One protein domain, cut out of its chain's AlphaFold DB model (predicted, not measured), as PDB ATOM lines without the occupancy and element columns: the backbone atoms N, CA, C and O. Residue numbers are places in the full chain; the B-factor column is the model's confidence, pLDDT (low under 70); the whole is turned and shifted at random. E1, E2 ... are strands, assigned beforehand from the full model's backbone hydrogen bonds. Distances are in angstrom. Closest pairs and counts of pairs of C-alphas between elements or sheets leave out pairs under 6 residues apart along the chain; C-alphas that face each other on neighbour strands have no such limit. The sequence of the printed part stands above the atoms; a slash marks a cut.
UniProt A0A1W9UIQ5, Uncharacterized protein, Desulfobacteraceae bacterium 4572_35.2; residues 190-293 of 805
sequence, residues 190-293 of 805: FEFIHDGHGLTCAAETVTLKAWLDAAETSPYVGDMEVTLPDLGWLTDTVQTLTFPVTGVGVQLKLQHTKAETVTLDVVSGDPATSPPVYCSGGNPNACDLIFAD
ATOM      1  N   PHE A 190     294.476 249.728 304.056       91.81
ATOM      2  CA  PHE A 190     293.481 249.701 302.985       91.81
ATOM      3  C   PHE A 190     294.132 249.896 301.617       91.81
ATOM      4  O   PHE A 190     295.122 250.611 301.489       91.81
ATOM      5  N   GLU A 191     293.540 249.294 300.593       92.50
ATOM      6  CA  GLU A 191     293.939 249.452 299.197       92.50
ATOM      7  C   GLU A 191     292.719 249.872 298.366       92.50
ATOM      8  O   GLU A 191     291.740 249.125 298.288       92.50
ATOM      9  N   PHE A 192     292.763 251.047 297.736       93.19
ATOM     10  CA  PHE A 192     291.808 251.422 296.694       93.19
ATOM     11  C   PHE A 192     292.321 251.005 295.319       93.19
ATOM     12  O   PHE A 192     293.437 251.342 294.935       93.19
ATOM     13  N   ILE A 193     291.475 250.334 294.548       92.12
ATOM     14  CA  ILE A 193     291.725 250.011 293.146       92.12
ATOM     15  C   ILE A 193     290.839 250.906 292.288       92.12
ATOM     16  O   ILE A 193     289.613 250.876 292.439       92.12
ATOM     17  N   HIS A 194     291.455 251.679 291.399       91.81
ATOM     18  CA  HIS A 194     290.778 252.609 290.492       91.81
ATOM     19  C   HIS A 194     291.566 252.775 289.185       91.81
ATOM     20  O   HIS A 194     292.741 252.419 289.102       91.81
ATOM     21  N   ASP A 195     290.942 253.314 288.142       88.69
ATOM     22  CA  ASP A 195     291.612 253.581 286.862       88.69
ATOM     23  C   ASP A 195     292.268 254.979 286.793       88.69
ATOM     24  O   ASP A 195     293.149 255.206 285.963       88.69
ATOM     25  N   GLY A 196     291.904 255.878 287.716       89.38
ATOM     26  CA  GLY A 196     292.447 257.236 287.843       89.38
ATOM     27  C   GLY A 196     291.602 258.315 287.166       89.38
ATOM     28  O   GLY A 196     291.941 259.497 287.271       89.38
ATOM     29  N   HIS A 197     290.497 257.940 286.525       88.69
ATOM     30  CA  HIS A 197     289.669 258.842 285.741       88.69
ATOM     31  C   HIS A 197     288.192 258.659 286.085       88.69
ATOM     32  O   HIS A 197     287.713 257.551 286.222       88.69
ATOM     33  N   GLY A 198     287.465 259.764 286.198       90.94
ATOM     34  CA  GLY A 198     286.007 259.770 286.263       90.94
ATOM     35  C   GLY A 198     285.450 260.785 285.272       90.94
ATOM     36  O   GLY A 198     286.157 261.695 284.828       90.94
ATOM     37  N   LEU A 199     284.172 260.663 284.928       93.62
ATOM     38  CA  LEU A 199     283.457 261.654 284.123       93.62
ATOM     39  C   LEU A 199     282.314 262.248 284.932       93.62
ATOM     40  O   LEU A 199     281.624 261.530 285.643       93.62
ATOM     41  N   THR A 200     282.059 263.547 284.779       94.31
ATOM     42  CA  THR A 200     280.980 264.212 285.533       94.31
ATOM     43  C   THR A 200     279.566 263.685 285.236       94.31
ATOM     44  O   THR A 200     278.634 263.893 286.009       94.31
ATOM     45  N   CYS A 201     279.400 262.982 284.116       92.62
ATOM     46  CA  CYS A 201     278.149 262.379 283.653       92.62
ATOM     47  C   CYS A 201     277.894 260.936 284.138       92.62
ATOM     48  O   CYS A 201     276.900 260.334 283.721       92.62
ATOM     49  N   ALA A 202     278.786 260.350 284.943       92.25
ATOM     50  CA  ALA A 202     278.657 258.982 285.446       92.25
ATOM     51  C   ALA A 202     279.189 258.874 286.882       92.25
ATOM     52  O   ALA A 202     280.057 259.644 287.293       92.25
ATOM     53  N   ALA A 203     278.678 257.915 287.654       92.19
ATOM     54  CA  ALA A 203     279.283 257.590 288.939       92.19
ATOM     55  C   ALA A 203     280.556 256.764 288.713       92.19
ATOM     56  O   ALA A 203     280.544 255.786 287.963       92.19
ATOM     57  N   GLU A 204     281.637 257.131 289.396       92.06
ATOM     58  CA  GLU A 204     282.904 256.414 289.312       92.06
ATOM     59  C   GLU A 204     282.937 255.284 290.339       92.06
ATOM     60  O   GLU A 204     282.538 255.468 291.495       92.06
ATOM     61  N   THR A 205     283.373 254.093 289.919       92.38
ATOM     62  CA  THR A 205     283.359 252.893 290.762       92.38
ATOM     63  C   THR A 205     284.774 252.525 291.171       92.38
ATOM     64  O   THR A 205     285.566 252.029 290.376       92.38
ATOM     65  N   VAL A 206     285.062 252.656 292.462       92.50
ATOM     66  CA  VAL A 206     286.346 252.265 293.053       92.50
ATOM     67  C   VAL A 206     286.178 251.005 293.896       92.50
ATOM     68  O   VAL A 206     285.122 250.760 294.482       92.50
ATOM     69  N   THR A 207     287.214 250.173 293.972       94.12
ATOM     70  CA  THR A 207     287.189 248.963 294.810       94.12
ATOM     71  C   THR A 207     288.058 249.156 296.038       94.12
ATOM     72  O   THR A 207     289.256 249.367 295.908       94.12
ATOM     73  N   LEU A 208     287.480 249.026 297.230       94.38
ATOM     74  CA  LEU A 208     288.201 249.081 298.498       94.38
ATOM     75  C   LEU A 208     288.504 247.670 299.009       94.38
ATOM     76  O   LEU A 208     287.601 246.857 299.223       94.38
ATOM     77  N   LYS A 209     289.779 247.380 299.254       92.69
ATOM     78  CA  LYS A 209     290.262 246.172 299.929       92.69
ATOM     79  C   LYS A 209     290.900 246.524 301.263       92.69
ATOM     80  O   LYS A 209     291.335 247.649 301.483       92.69
ATOM     81  N   ALA A 210     290.958 245.534 302.143       90.38
ATOM     82  CA  ALA A 210     291.598 245.630 303.442       90.38
ATOM     83  C   ALA A 210     292.507 244.409 303.627       90.38
ATOM     84  O   ALA A 210     292.090 243.280 303.348       90.38
ATOM     85  N   TRP A 211     293.734 244.633 304.088       87.88
ATOM     86  CA  TRP A 211     294.777 243.611 304.179       87.88
ATOM     87  C   TRP A 211     295.246 243.449 305.618       87.88
ATOM     88  O   TRP A 211     295.353 244.428 306.341       87.88
ATOM     89  N   LEU A 212     295.517 242.216 306.048       85.88
ATOM     90  CA  LEU A 212     296.069 241.912 307.377       85.88
ATOM     91  C   LEU A 212     297.604 241.953 307.406       85.88
ATOM     92  O   LEU A 212     298.204 241.842 308.472       85.88
ATOM     93  N   ASP A 213     298.245 242.067 306.242       81.38
ATOM     94  CA  ASP A 213     299.695 242.107 306.105       81.38
ATOM     95  C   ASP A 213     300.136 243.056 304.986       81.38
ATOM     96  O   ASP A 213     299.470 243.183 303.960       81.38
ATOM     97  N   ALA A 214     301.312 243.657 305.161       83.00
ATOM     98  CA  ALA A 214     301.924 244.562 304.188       83.00
ATOM     99  C   ALA A 214     302.332 243.894 302.855       83.00
ATOM    100  O   ALA A 214     302.787 244.587 301.949       83.00
ATOM    101  N   ALA A 215     302.258 242.562 302.739       84.31
ATOM    102  CA  ALA A 215     302.585 241.834 301.512       84.31
ATOM    103  C   ALA A 215     301.346 241.548 300.645       84.31
ATOM    104  O   ALA A 215     301.495 240.912 299.601       84.31
ATOM    105  N   GLU A 216     300.158 241.998 301.073       87.69
ATOM    106  CA  GLU A 216     298.876 241.807 300.384       87.69
ATOM    107  C   GLU A 216     298.575 240.321 300.109       87.69
ATOM    108  O   GLU A 216     298.072 239.928 299.054       87.69
ATOM    109  N   THR A 217     298.919 239.451 301.066       85.69
ATOM    110  CA  THR A 217     298.706 237.998 300.934       85.69
ATOM    111  C   THR A 217     297.522 237.464 301.736       85.69
ATOM    112  O   THR A 217     296.960 236.428 301.373       85.69
ATOM    113  N   SER A 218     297.098 238.181 302.779       85.12
ATOM    114  CA  SER A 218     296.006 237.791 303.675       85.12
ATOM    115  C   SER A 218     294.938 238.891 303.719       85.12
ATOM    116  O   SER A 218     295.134 239.901 304.400       85.12
ATOM    117  N   PRO A 219     293.806 238.745 303.005       87.81
ATOM    118  CA  PRO A 219     292.744 239.743 303.049       87.81
ATOM    119  C   PRO A 219     292.059 239.745 304.419       87.81
ATOM    120  O   PRO A 219     291.857 238.692 305.031       87.81
ATOM    121  N   TYR A 220     291.651 240.926 304.879       85.81
ATOM    122  CA  TYR A 220     290.720 241.054 305.994       85.81
ATOM    123  C   TYR A 220     289.344 240.514 305.579       85.81
ATOM    124  O   TYR A 220     288.885 240.734 304.457       85.81
ATOM    125  N   VAL A 221     288.679 239.803 306.489       83.81
ATOM    126  CA  VAL A 221     287.372 239.184 306.253       83.81
ATOM    127  C   VAL A 221     286.469 239.475 307.440       83.81
ATOM    128  O   VAL A 221     286.795 239.110 308.569       83.81
ATOM    129  N   GLY A 222     285.306 240.063 307.176       82.31
ATOM    130  CA  GLY A 222     284.345 240.419 308.214       82.31
ATOM    131  C   GLY A 222     283.680 241.765 307.968       82.31
ATOM    132  O   GLY A 222     283.960 242.441 306.978       82.31
ATOM    133  N   ASP A 223     282.783 242.122 308.881       84.69
ATOM    134  CA  ASP A 223     282.134 243.428 308.899       84.69
ATOM    135  C   ASP A 223     283.033 244.431 309.623       84.69
ATOM    136  O   ASP A 223     283.525 244.148 310.715       84.69
ATOM    137  N   MET A 224     283.213 245.606 309.028       84.75
ATOM    138  CA  MET A 224     283.979 246.711 309.595       84.75
ATOM    139  C   MET A 224     283.247 248.025 309.340       84.75
ATOM    140  O   MET A 224     282.735 248.253 308.244       84.75
ATOM    141  N   GLU A 225     283.204 248.900 310.342       89.06
ATOM    142  CA  GLU A 225     282.765 250.280 310.136       89.06
ATOM    143  C   GLU A 225     283.937 251.100 309.590       89.06
ATOM    144  O   GLU A 225     285.017 251.107 310.180       89.06
ATOM    145  N   VAL A 226     283.734 251.761 308.453       91.00
ATOM    146  CA  VAL A 226     284.723 252.591 307.763       91.00
ATOM    147  C   VAL A 226     284.159 253.998 307.619       91.00
ATOM    148  O   VAL A 226     283.028 254.180 307.170       91.00
ATOM    149  N   THR A 227     284.950 254.999 307.999       92.56
ATOM    150  CA  THR A 227     284.657 256.411 307.738       92.56
ATOM    151  C   THR A 227     285.520 256.896 306.582       92.56
ATOM    152  O   THR A 227     286.746 256.845 306.658       92.56
ATOM    153  N   LEU A 228     284.882 257.376 305.523       93.56
ATOM    154  CA  LEU A 228     285.500 257.926 304.321       93.56
ATOM    155  C   LEU A 228     285.463 259.466 304.361       93.56
ATOM    156  O   LEU A 228     284.566 260.039 304.988       93.56
ATOM    157  N   PRO A 229     286.411 260.158 303.707       92.06
ATOM    158  CA  PRO A 229     286.307 261.597 303.491       92.06
ATOM    159  C   PRO A 229     285.046 261.923 302.680       92.06
ATOM    160  O   PRO A 229     284.588 261.115 301.873       92.06
ATOM    161  N   ASP A 230     284.487 263.113 302.884       91.81
ATOM    162  CA  ASP A 230     283.331 263.586 302.120       91.81
ATOM    163  C   ASP A 230     283.759 263.981 300.700       91.81
ATOM    164  O   ASP A 230     284.228 265.095 300.466       91.81
ATOM    165  N   LEU A 231     283.664 263.017 299.783       90.31
ATOM    166  CA  LEU A 231     284.039 263.125 298.369       90.31
ATOM    167  C   LEU A 231     282.839 262.850 297.447       90.31
ATOM    168  O   LEU A 231     283.011 262.319 296.361       90.31
ATOM    169  N   GLY A 232     281.602 263.089 297.899       88.88
ATOM    170  CA  GLY A 232     280.421 262.819 297.063       88.88
ATOM    171  C   GLY A 232     280.103 261.328 296.869       88.88
ATOM    172  O   GLY A 232     279.678 260.907 295.794       88.88
ATOM    173  N   TRP A 233     280.302 260.507 297.904       91.75
ATOM    174  CA  TRP A 233     279.877 259.103 297.896       91.75
ATOM    175  C   TRP A 233     278.356 258.985 297.706       91.75
ATOM    176  O   TRP A 233     277.585 259.718 298.324       91.75
ATOM    177  N   LEU A 234     277.906 258.026 296.888       89.75
ATOM    178  CA  LEU A 234     276.469 257.733 296.724       89.75
ATOM    179  C   LEU A 234     275.849 257.066 297.966       89.75
ATOM    180  O   LEU A 234     274.629 256.938 298.087       89.75
ATOM    181  N   THR A 235     276.702 256.630 298.884       86.50
ATOM    182  CA  THR A 235     276.387 256.121 300.218       86.50
ATOM    183  C   THR A 235     276.908 257.096 301.278       86.50
ATOM    184  O   THR A 235     277.719 257.966 300.981       86.50
ATOM    185  N   ASP A 236     276.469 256.961 302.532       87.06
ATOM    186  CA  ASP A 236     276.952 257.827 303.619       87.06
ATOM    187  C   ASP A 236     278.481 257.729 303.808       87.06
ATOM    188  O   ASP A 236     279.106 256.723 303.476       87.06
ATOM    189  N   THR A 237     279.111 258.757 304.379       91.00
ATOM    190  CA  THR A 237     280.562 258.754 304.660       91.00
ATOM    191  C   THR A 237     280.965 257.752 305.741       91.00
ATOM    192  O   THR A 237     282.105 257.302 305.755       91.00
ATOM    193  N   VAL A 238     280.044 257.364 306.627       91.69
ATOM    194  CA  VAL A 238     280.242 256.298 307.619       91.69
ATOM    195  C   VAL A 238     279.459 255.074 307.167       91.69
ATOM    196  O   VAL A 238     278.235 255.131 307.044       91.69
ATOM    197  N   GLN A 239     280.153 253.966 306.922       89.12
ATOM    198  CA  GLN A 239     279.555 252.767 306.340       89.12
ATOM    199  C   GLN A 239     279.993 251.513 307.079       89.12
ATOM    200  O   GLN A 239     281.158 251.360 307.426       89.12
ATOM    201  N   THR A 240     279.075 250.564 307.249       90.19
ATOM    202  CA  THR A 240     279.425 249.193 307.633       90.19
ATOM    203  C   THR A 240     279.673 248.379 306.365       90.19
ATOM    204  O   THR A 240     278.731 248.065 305.638       90.19
ATOM    205  N   LEU A 241     280.936 248.055 306.089       91.12
ATOM    206  CA  LEU A 241     281.366 247.296 304.916       91.12
ATOM    207  C   LEU A 241     281.628 245.834 305.289       91.12
ATOM    208  O   LEU A 241     282.293 245.554 306.285       91.12
ATOM    209  N   THR A 242     281.156 244.899 304.464       89.00
ATOM    210  CA  THR A 242     281.417 243.461 304.627       89.00
ATOM    211  C   THR A 242     282.494 243.012 303.643       89.00
ATOM    212  O   THR A 242     282.235 242.886 302.445       89.00
ATOM    213  N   PHE A 243     283.695 242.714 304.141       87.75
ATOM    214  CA  PHE A 243     284.806 242.232 303.320       87.75
ATOM    215  C   PHE A 243     284.690 240.718 303.076       87.75
ATOM    216  O   PHE A 243     284.652 239.934 304.034       87.75
ATOM    217  N   PRO A 244     284.614 240.268 301.808       82.62
ATOM    218  CA  PRO A 244     284.348 238.872 301.491       82.62
ATOM    219  C   PRO A 244     285.595 237.993 301.645       82.62
ATOM    220  O   PRO A 244     286.713 238.402 301.343       82.62
ATOM    221  N   VAL A 245     285.376 236.714 301.979       75.44
ATOM    222  CA  VAL A 245     286.428 235.676 302.096       75.44
ATOM    223  C   VAL A 245     287.270 235.530 300.817       75.44
ATOM    224  O   VAL A 245     288.386 235.025 300.849       75.44
ATOM    225  N   THR A 246     286.731 235.947 299.672       77.31
ATOM    226  CA  THR A 246     287.391 235.869 298.364       77.31
ATOM    227  C   THR A 246     288.455 236.946 298.142       77.31
ATOM    228  O   THR A 246     289.184 236.844 297.159       77.31
ATOM    229  N   GLY A 247     288.542 237.975 298.996       77.81
ATOM    230  CA  GLY A 247     289.533 239.056 298.871       77.81
ATOM    231  C   GLY A 247     289.308 240.004 297.685       77.81
ATOM    232  O   GLY A 247     290.194 240.775 297.331       77.81
ATOM    233  N   VAL A 248     288.131 239.961 297.048       83.50
ATOM    234  CA  VAL A 248     287.815 240.790 295.865       83.50
ATOM    235  C   VAL A 248     287.568 242.269 296.190       83.50
ATOM    236  O   VAL A 248     287.551 243.077 295.270       83.50
ATOM    237  N   GLY A 249     287.447 242.633 297.470       88.94
ATOM    238  CA  GLY A 249     287.135 243.995 297.915       88.94
ATOM    239  C   GLY A 249     285.642 244.330 297.857       88.94
ATOM    240  O   GLY A 249     284.815 243.493 297.489       88.94
ATOM    241  N   VAL A 250     285.309 245.552 298.263       93.56
ATOM    242  CA  VAL A 250     283.960 246.130 298.257       93.56
ATOM    243  C   VAL A 250     283.928 247.266 297.239       93.56
ATOM    244  O   VAL A 250     284.815 248.115 297.243       93.56
ATOM    245  N   GLN A 251     282.928 247.282 296.359       93.69
ATOM    246  CA  GLN A 251     282.753 248.377 295.405       93.69
ATOM    247  C   GLN A 251     282.066 249.558 296.080       93.69
ATOM    248  O   GLN A 251     281.032 249.395 296.729       93.69
ATOM    249  N   LEU A 252     282.642 250.738 295.897       93.25
ATOM    250  CA  LEU A 252     282.115 252.011 296.352       93.25
ATOM    251  C   LEU A 252     281.941 252.915 295.137       93.25
ATOM    252  O   LEU A 252     282.729 252.852 294.194       93.25
ATOM    253  N   LYS A 253     280.907 253.752 295.171       92.81
ATOM    254  CA  LYS A 253     280.596 254.684 294.091       92.81
ATOM    255  C   LYS A 253     280.613 256.104 294.607       92.81
ATOM    256  O   LYS A 253     279.995 256.389 295.636       92.81
ATOM    257  N   LEU A 254     281.275 256.977 293.871       92.00
ATOM    258  CA  LEU A 254     281.273 258.410 294.116       92.00
ATOM    259  C   LEU A 254     280.902 259.150 292.835       92.00
ATOM    260  O   LEU A 254     281.206 258.693 291.734       92.00
ATOM    261  N   GLN A 255     280.208 260.271 292.983       91.31
ATOM    262  CA  GLN A 255     279.722 261.066 291.866       91.31
ATOM    263  C   GLN A 255     280.122 262.524 292.054       91.31
ATOM    264  O   GLN A 255     279.886 263.120 293.103       91.31
ATOM    265  N   HIS A 256     280.676 263.102 290.993       92.75
ATOM    266  CA  HIS A 256     280.994 264.518 290.912       92.75
ATOM    267  C   HIS A 256     280.320 265.124 289.697       92.75
ATOM    268  O   HIS A 256     280.322 264.537 288.624       92.75
ATOM    269  N   THR A 257     279.763 266.319 289.856       92.94
ATOM    270  CA  THR A 257     279.060 267.031 288.780       92.94
ATOM    271  C   THR A 257     279.889 268.161 288.175       92.94
ATOM    272  O   THR A 257     279.428 268.859 287.275       92.94
ATOM    273  N   LYS A 258     281.127 268.342 288.652       92.75
ATOM    274  CA  LYS A 258     282.094 269.331 288.168       92.75
ATOM    275  C   LYS A 258     283.461 268.689 287.994       92.75
ATOM    276  O   LYS A 258     283.811 267.756 288.710       92.75
ATOM    277  N   ALA A 259     284.233 269.218 287.050       92.69
ATOM    278  CA  ALA A 259     285.594 268.762 286.830       92.69
ATOM    279  C   ALA A 259     286.488 269.142 288.018       92.69
ATOM    280  O   ALA A 259     286.670 270.326 288.317       92.69
ATOM    281  N   GLU A 260     287.050 268.138 288.681       92.38
ATOM    282  CA  GLU A 260     287.914 268.311 289.843       92.38
ATOM    283  C   GLU A 260     288.804 267.086 290.076       92.38
ATOM    284  O   GLU A 260     288.727 266.082 289.370       92.38
ATOM    285  N   THR A 261     289.702 267.181 291.050       91.94
ATOM    286  CA  THR A 261     290.536 266.060 291.487       91.94
ATOM    287  C   THR A 261     290.254 265.806 292.953       91.94
ATOM    288  O   THR A 261     290.367 266.724 293.765       91.94
ATOM    289  N   VAL A 262     289.912 264.564 293.282       92.19
ATOM    290  CA  VAL A 262     289.688 264.119 294.659       92.19
ATOM    291  C   VAL A 262     290.721 263.086 295.056       92.19
ATOM    292  O   VAL A 262     291.131 262.283 294.228       92.19
ATOM    293  N   THR A 263     291.118 263.086 296.323       92.00
ATOM    294  CA  THR A 263     292.080 262.118 296.858       92.00
ATOM    295  C   THR A 263     291.343 261.118 297.744       92.00
ATOM    296  O   THR A 263     290.817 261.491 298.794       92.00
ATOM    297  N   LEU A 264     291.296 259.857 297.316       92.81
ATOM    298  CA  LEU A 264     290.731 258.736 298.060       92.81
ATOM    299  C   LEU A 264     291.512 258.515 299.359       92.81
ATOM    300  O   LEU A 264     292.742 258.517 299.368       92.81
ATOM    301  N   ASP A 265     290.787 258.304 300.454       91.75
ATOM    302  CA  ASP A 265     291.366 258.053 301.772       91.75
ATOM    303  C   ASP A 265     290.369 257.296 302.663       91.75
ATOM    304  O   ASP A 265     289.187 257.159 302.334       91.75
ATOM    305  N   VAL A 266     290.837 256.825 303.814       91.56
ATOM    306  CA  VAL A 266     290.029 256.246 304.885       91.56
ATOM    307  C   VAL A 266     290.355 256.993 306.171       91.56
ATOM    308  O   VAL A 266     291.436 256.857 306.733       91.56
ATOM    309  N   VAL A 267     289.388 257.766 306.666       88.81
ATOM    310  CA  VAL A 267     289.543 258.591 307.875       88.81
ATOM    311  C   VAL A 267     289.719 257.715 309.118       88.81
ATOM    312  O   VAL A 267     290.529 258.037 309.986       88.81
ATOM    313  N   SER A 268     288.964 256.616 309.221       85.69
ATOM    314  CA  SER A 268     289.102 255.628 310.301       85.69
ATOM    315  C   SER A 268     288.407 254.306 309.969       85.69
ATOM    316  O   SER A 268     287.399 254.307 309.262       85.69
ATOM    317  N   GLY A 269     288.883 253.200 310.550       81.81
ATOM    318  CA  GLY A 269     288.162 251.925 310.633       81.81
ATOM    319  C   GLY A 269     287.934 251.495 312.092       81.81
ATOM    320  O   GLY A 269     288.702 251.844 312.983       81.81
ATOM    321  N   ASP A 270     286.898 250.720 312.388       77.25
ATOM    322  CA  ASP A 270     286.753 250.034 313.687       77.25
ATOM    323  C   ASP A 270     286.864 248.522 313.442       77.25
ATOM    324  O   ASP A 270     285.992 247.977 312.756       77.25
ATOM    325  N   PRO A 271     287.935 247.836 313.908       64.06
ATOM    326  CA  PRO A 271     288.804 248.180 315.055       64.06
ATOM    327  C   PRO A 271     290.109 248.957 314.777       64.06
ATOM    328  O   PRO A 271     290.828 249.290 315.723       64.06
ATOM    329  N   ALA A 272     290.449 249.271 313.523       66.25
ATOM    330  CA  ALA A 272     291.696 249.969 313.176       66.25
ATOM    331  C   ALA A 272     291.556 251.504 313.148       66.25
ATOM    332  O   ALA A 272     291.175 252.095 312.142       66.25
ATOM    333  N   THR A 273     291.949 252.184 314.227       63.69
ATOM    334  CA  THR A 273     291.700 253.636 314.379       63.69
ATOM    335  C   THR A 273     292.345 254.574 313.335       63.69
ATOM    336  O   THR A 273     291.902 255.715 313.254       63.69
ATOM    337  N   SER A 274     293.352 254.143 312.551       68.69
ATOM    338  CA  SER A 274     293.969 254.930 311.451       68.69
ATOM    339  C   SER A 274     294.950 254.096 310.583       68.69
ATOM    340  O   SER A 274     296.160 254.346 310.622       68.69
ATOM    341  N   PRO A 275     294.497 253.073 309.843       71.69
ATOM    342  CA  PRO A 275     295.372 252.282 308.975       71.69
ATOM    343  C   PRO A 275     295.850 253.106 307.760       71.69
ATOM    344  O   PRO A 275     295.097 253.943 307.265       71.69
ATOM    345  N   PRO A 276     297.084 252.894 307.264       86.44
ATOM    346  CA  PRO A 276     297.546 253.452 305.996       86.44
ATOM    347  C   PRO A 276     296.600 253.130 304.835       86.44
ATOM    348  O   PRO A 276     295.985 252.062 304.802       86.44
ATOM    349  N   VAL A 277     296.539 254.033 303.859       90.44
ATOM    350  CA  VAL A 277     295.822 253.834 302.597       90.44
ATOM    351  C   VAL A 277     296.824 253.810 301.456       90.44
ATOM    352  O   VAL A 277     297.684 254.685 301.339       90.44
ATOM    353  N   TYR A 278     296.699 252.792 300.620       90.50
ATOM    354  CA  TYR A 278     297.419 252.646 299.370       90.50
ATOM    355  C   TYR A 278     296.425 252.631 298.216       90.50
ATOM    356  O   TYR A 278     295.253 252.298 298.393       90.50
ATOM    357  N   CYS A 279     296.896 252.987 297.029       90.06
ATOM    358  CA  CYS A 279     296.092 252.933 295.820       90.06
ATOM    359  C   CYS A 279     296.842 252.180 294.727       90.06
ATOM    360  O   CYS A 279     298.055 252.348 294.563       90.06
ATOM    361  N   SER A 280     296.121 251.333 294.000       85.81
ATOM    362  CA  SER A 280     296.642 250.580 292.868       85.81
ATOM    363  C   SER A 280     295.790 250.832 291.622       85.81
ATOM    364  O   SER A 280     294.562 250.804 291.644       85.81
ATOM    365  N   GLY A 281     296.471 251.121 290.511       69.19
ATOM    366  CA  GLY A 281     295.834 251.647 289.304       69.19
ATOM    367  C   GLY A 281     295.904 253.179 289.228       69.19
ATOM    368  O   GLY A 281     296.278 253.850 290.189       69.19
ATOM    369  N   GLY A 282     295.688 253.728 288.030       63.34
ATOM    370  CA  GLY A 282     296.014 255.123 287.714       63.34
ATOM    371  C   GLY A 282     297.524 255.396 287.584       63.34
ATOM    372  O   GLY A 282     298.383 254.680 288.106       63.34
ATOM    373  N   ASN A 283     297.885 256.435 286.828       57.91
ATOM    374  CA  ASN A 283     299.282 256.787 286.572       57.91
ATOM    375  C   ASN A 283     299.716 258.016 287.402       57.91
ATOM    376  O   ASN A 283     299.276 259.117 287.073       57.91
ATOM    377  N   PRO A 284     300.629 257.894 288.388       49.62
ATOM    378  CA  PRO A 284     301.131 256.681 289.040       49.62
ATOM    379  C   PRO A 284     300.676 256.587 290.508       49.62
ATOM    380  O   PRO A 284     301.207 257.324 291.334       49.62
ATOM    381  N   ASN A 285     299.767 255.658 290.840       63.88
ATOM    382  CA  ASN A 285     299.399 255.234 292.211       63.88
ATOM    383  C   ASN A 285     299.156 256.362 293.248       63.88
ATOM    384  O   ASN A 285     299.217 256.123 294.457       63.88
ATOM    385  N   ALA A 286     298.924 257.600 292.807       76.56
ATOM    386  CA  ALA A 286     298.406 258.652 293.656       76.56
ATOM    387  C   ALA A 286     296.935 258.310 293.829       76.56
ATOM    388  O   ALA A 286     296.260 258.094 292.829       76.56
ATOM    389  N   CYS A 287     296.438 258.271 295.059       88.62
ATOM    390  CA  CYS A 287     295.018 258.084 295.360       88.62
ATOM    391  C   CYS A 287     294.107 259.184 294.776       88.62
ATOM    392  O   CYS A 287     292.961 259.323 295.184       88.62
ATOM    393  N   ASP A 288     294.625 259.982 293.848       90.38
ATOM    394  CA  ASP A 288     293.949 261.029 293.126       90.38
ATOM    395  C   ASP A 288     293.127 260.425 291.983       90.38
ATOM    396  O   ASP A 288     293.631 259.696 291.123       90.38
ATOM    397  N   LEU A 289     291.854 260.790 291.963       90.50
ATOM    398  CA  LEU A 289     290.895 260.481 290.921       90.50
ATOM    399  C   LEU A 289     290.500 261.791 290.235       90.50
ATOM    400  O   LEU A 289     290.051 262.736 290.890       90.50
ATOM    401  N   ILE A 290     290.713 261.868 288.921       91.38
ATOM    402  CA  ILE A 290     290.471 263.084 288.139       91.38
ATOM    403  C   ILE A 290     289.120 262.965 287.439       91.38
ATOM    404  O   ILE A 290     288.978 262.177 286.507       91.38
ATOM    405  N   PHE A 291     288.158 263.795 287.840       92.88
ATOM    406  CA  PHE A 291     286.879 263.943 287.155       92.88
ATOM    407  C   PHE A 291     287.005 264.952 286.016       92.88
ATOM    408  O   PHE A 291     287.283 266.131 286.243       92.88
ATOM    409  N   ALA A 292     286.802 264.495 284.782       93.75
ATOM    410  CA  ALA A 292     286.772 265.349 283.603       93.75
ATOM    411  C   ALA A 292     285.346 265.821 283.280       93.75
ATOM    412  O   ALA A 292     284.368 265.096 283.485       93.75
ATOM    413  N   ASP A 293     285.250 267.043 282.747       94.56
ATOM    414  CA  ASP A 293     283.987 267.656 282.325       94.56
ATOM    415  C   ASP A 293     283.325 266.827 281.215       94.56
ATOM    416  O   ASP A 293     284.005 266.178 280.412       94.56
TER     417      ASP A 293
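This is residues 190 to 293 of the 805 residues of an uncharacterized protein of Desulfobacteraceae bacterium 4572_35.2 (UniProt A0A1W9UIQ5). This is a body of strands in three small sheets: the strongly twisted sheet E6 E3 E1 E9 makes a wall with E3 and E1 nearest the middle, the sheet E5 E4 E8 lies partly over its E6 and E3 side, and the sheet E2 E10 E7 makes the other end. The three sheets meet at few places, for instance E5 and E6 with 3 pairs of C-alphas within 8 A, and stretches outside the named strands make up much of the printed part. The 104 printed residues hold ten named strands, E1 to E10 in order, and no named helix; the class is all strand, though 48 residues, under half, are in named elements. The sheets E6 E3 E1 E9 and E2 E10 E7 are mixed, and E5 E4 E8 is antiparallel. The whole is compact, with a radius of gyration of the C-alphas of 13.3 A and spans of 38 by 28 by 23 A.

Start at E1, residues 190 to 193, an inner strand of the largest sheet. Beside it runs E9, residues 277 to 280, parallel at 26 degrees, with N 278 and O 190 2.8 A apart. Beside E1 too is E3, residues 204 to 211, antiparallel at 146 degrees; look at N 193 and O 207, 2.8 A apart. E6, residues 250 to 254, is antiparallel to E3, with N 206 and O 252 2.9 A apart. Next find E2, residues 197 to 199, parallel to E10, residues 288 to 292, with N 198 and O 290 2.9 A apart. E10 is antiparallel to E7, residues 260 to 263, with N 291 and O 260 2.8 A apart. E4, residues 222 to 227, and E5, residues 238 to 243, form a hairpin; N 224 and O 241 are 2.9 A apart. E8, residues 268 to 270, is antiparallel to E4, with N 270 and O 225 2.9 A apart. The closest C-alphas of E5 and E6 are those of Phe 243 and Val 250, 6.4 A apart. Among the pairs that are apart are E1 and E4, and E3 and E10.

Find C-alpha 190 at (293.481, 249.701, 302.985), where E1 begins. E3, the longest strand, runs 22.9 A from C-alpha 204 at (282.904, 256.414, 289.312). E4 is 16.0 A long, E5 15.4 A, E6 13.2 A and E10 12.7 A, ending at C-alpha 292 at (286.772, 265.349, 283.603).

The C-alphas farthest apart are those of Ser 218 and Asp 293, at 38.6 A. The printed part has no cut, and no link is long. Its mean pLDDT is 86.8; look for values under 70 at residues 271 to 274 and 281 to 285.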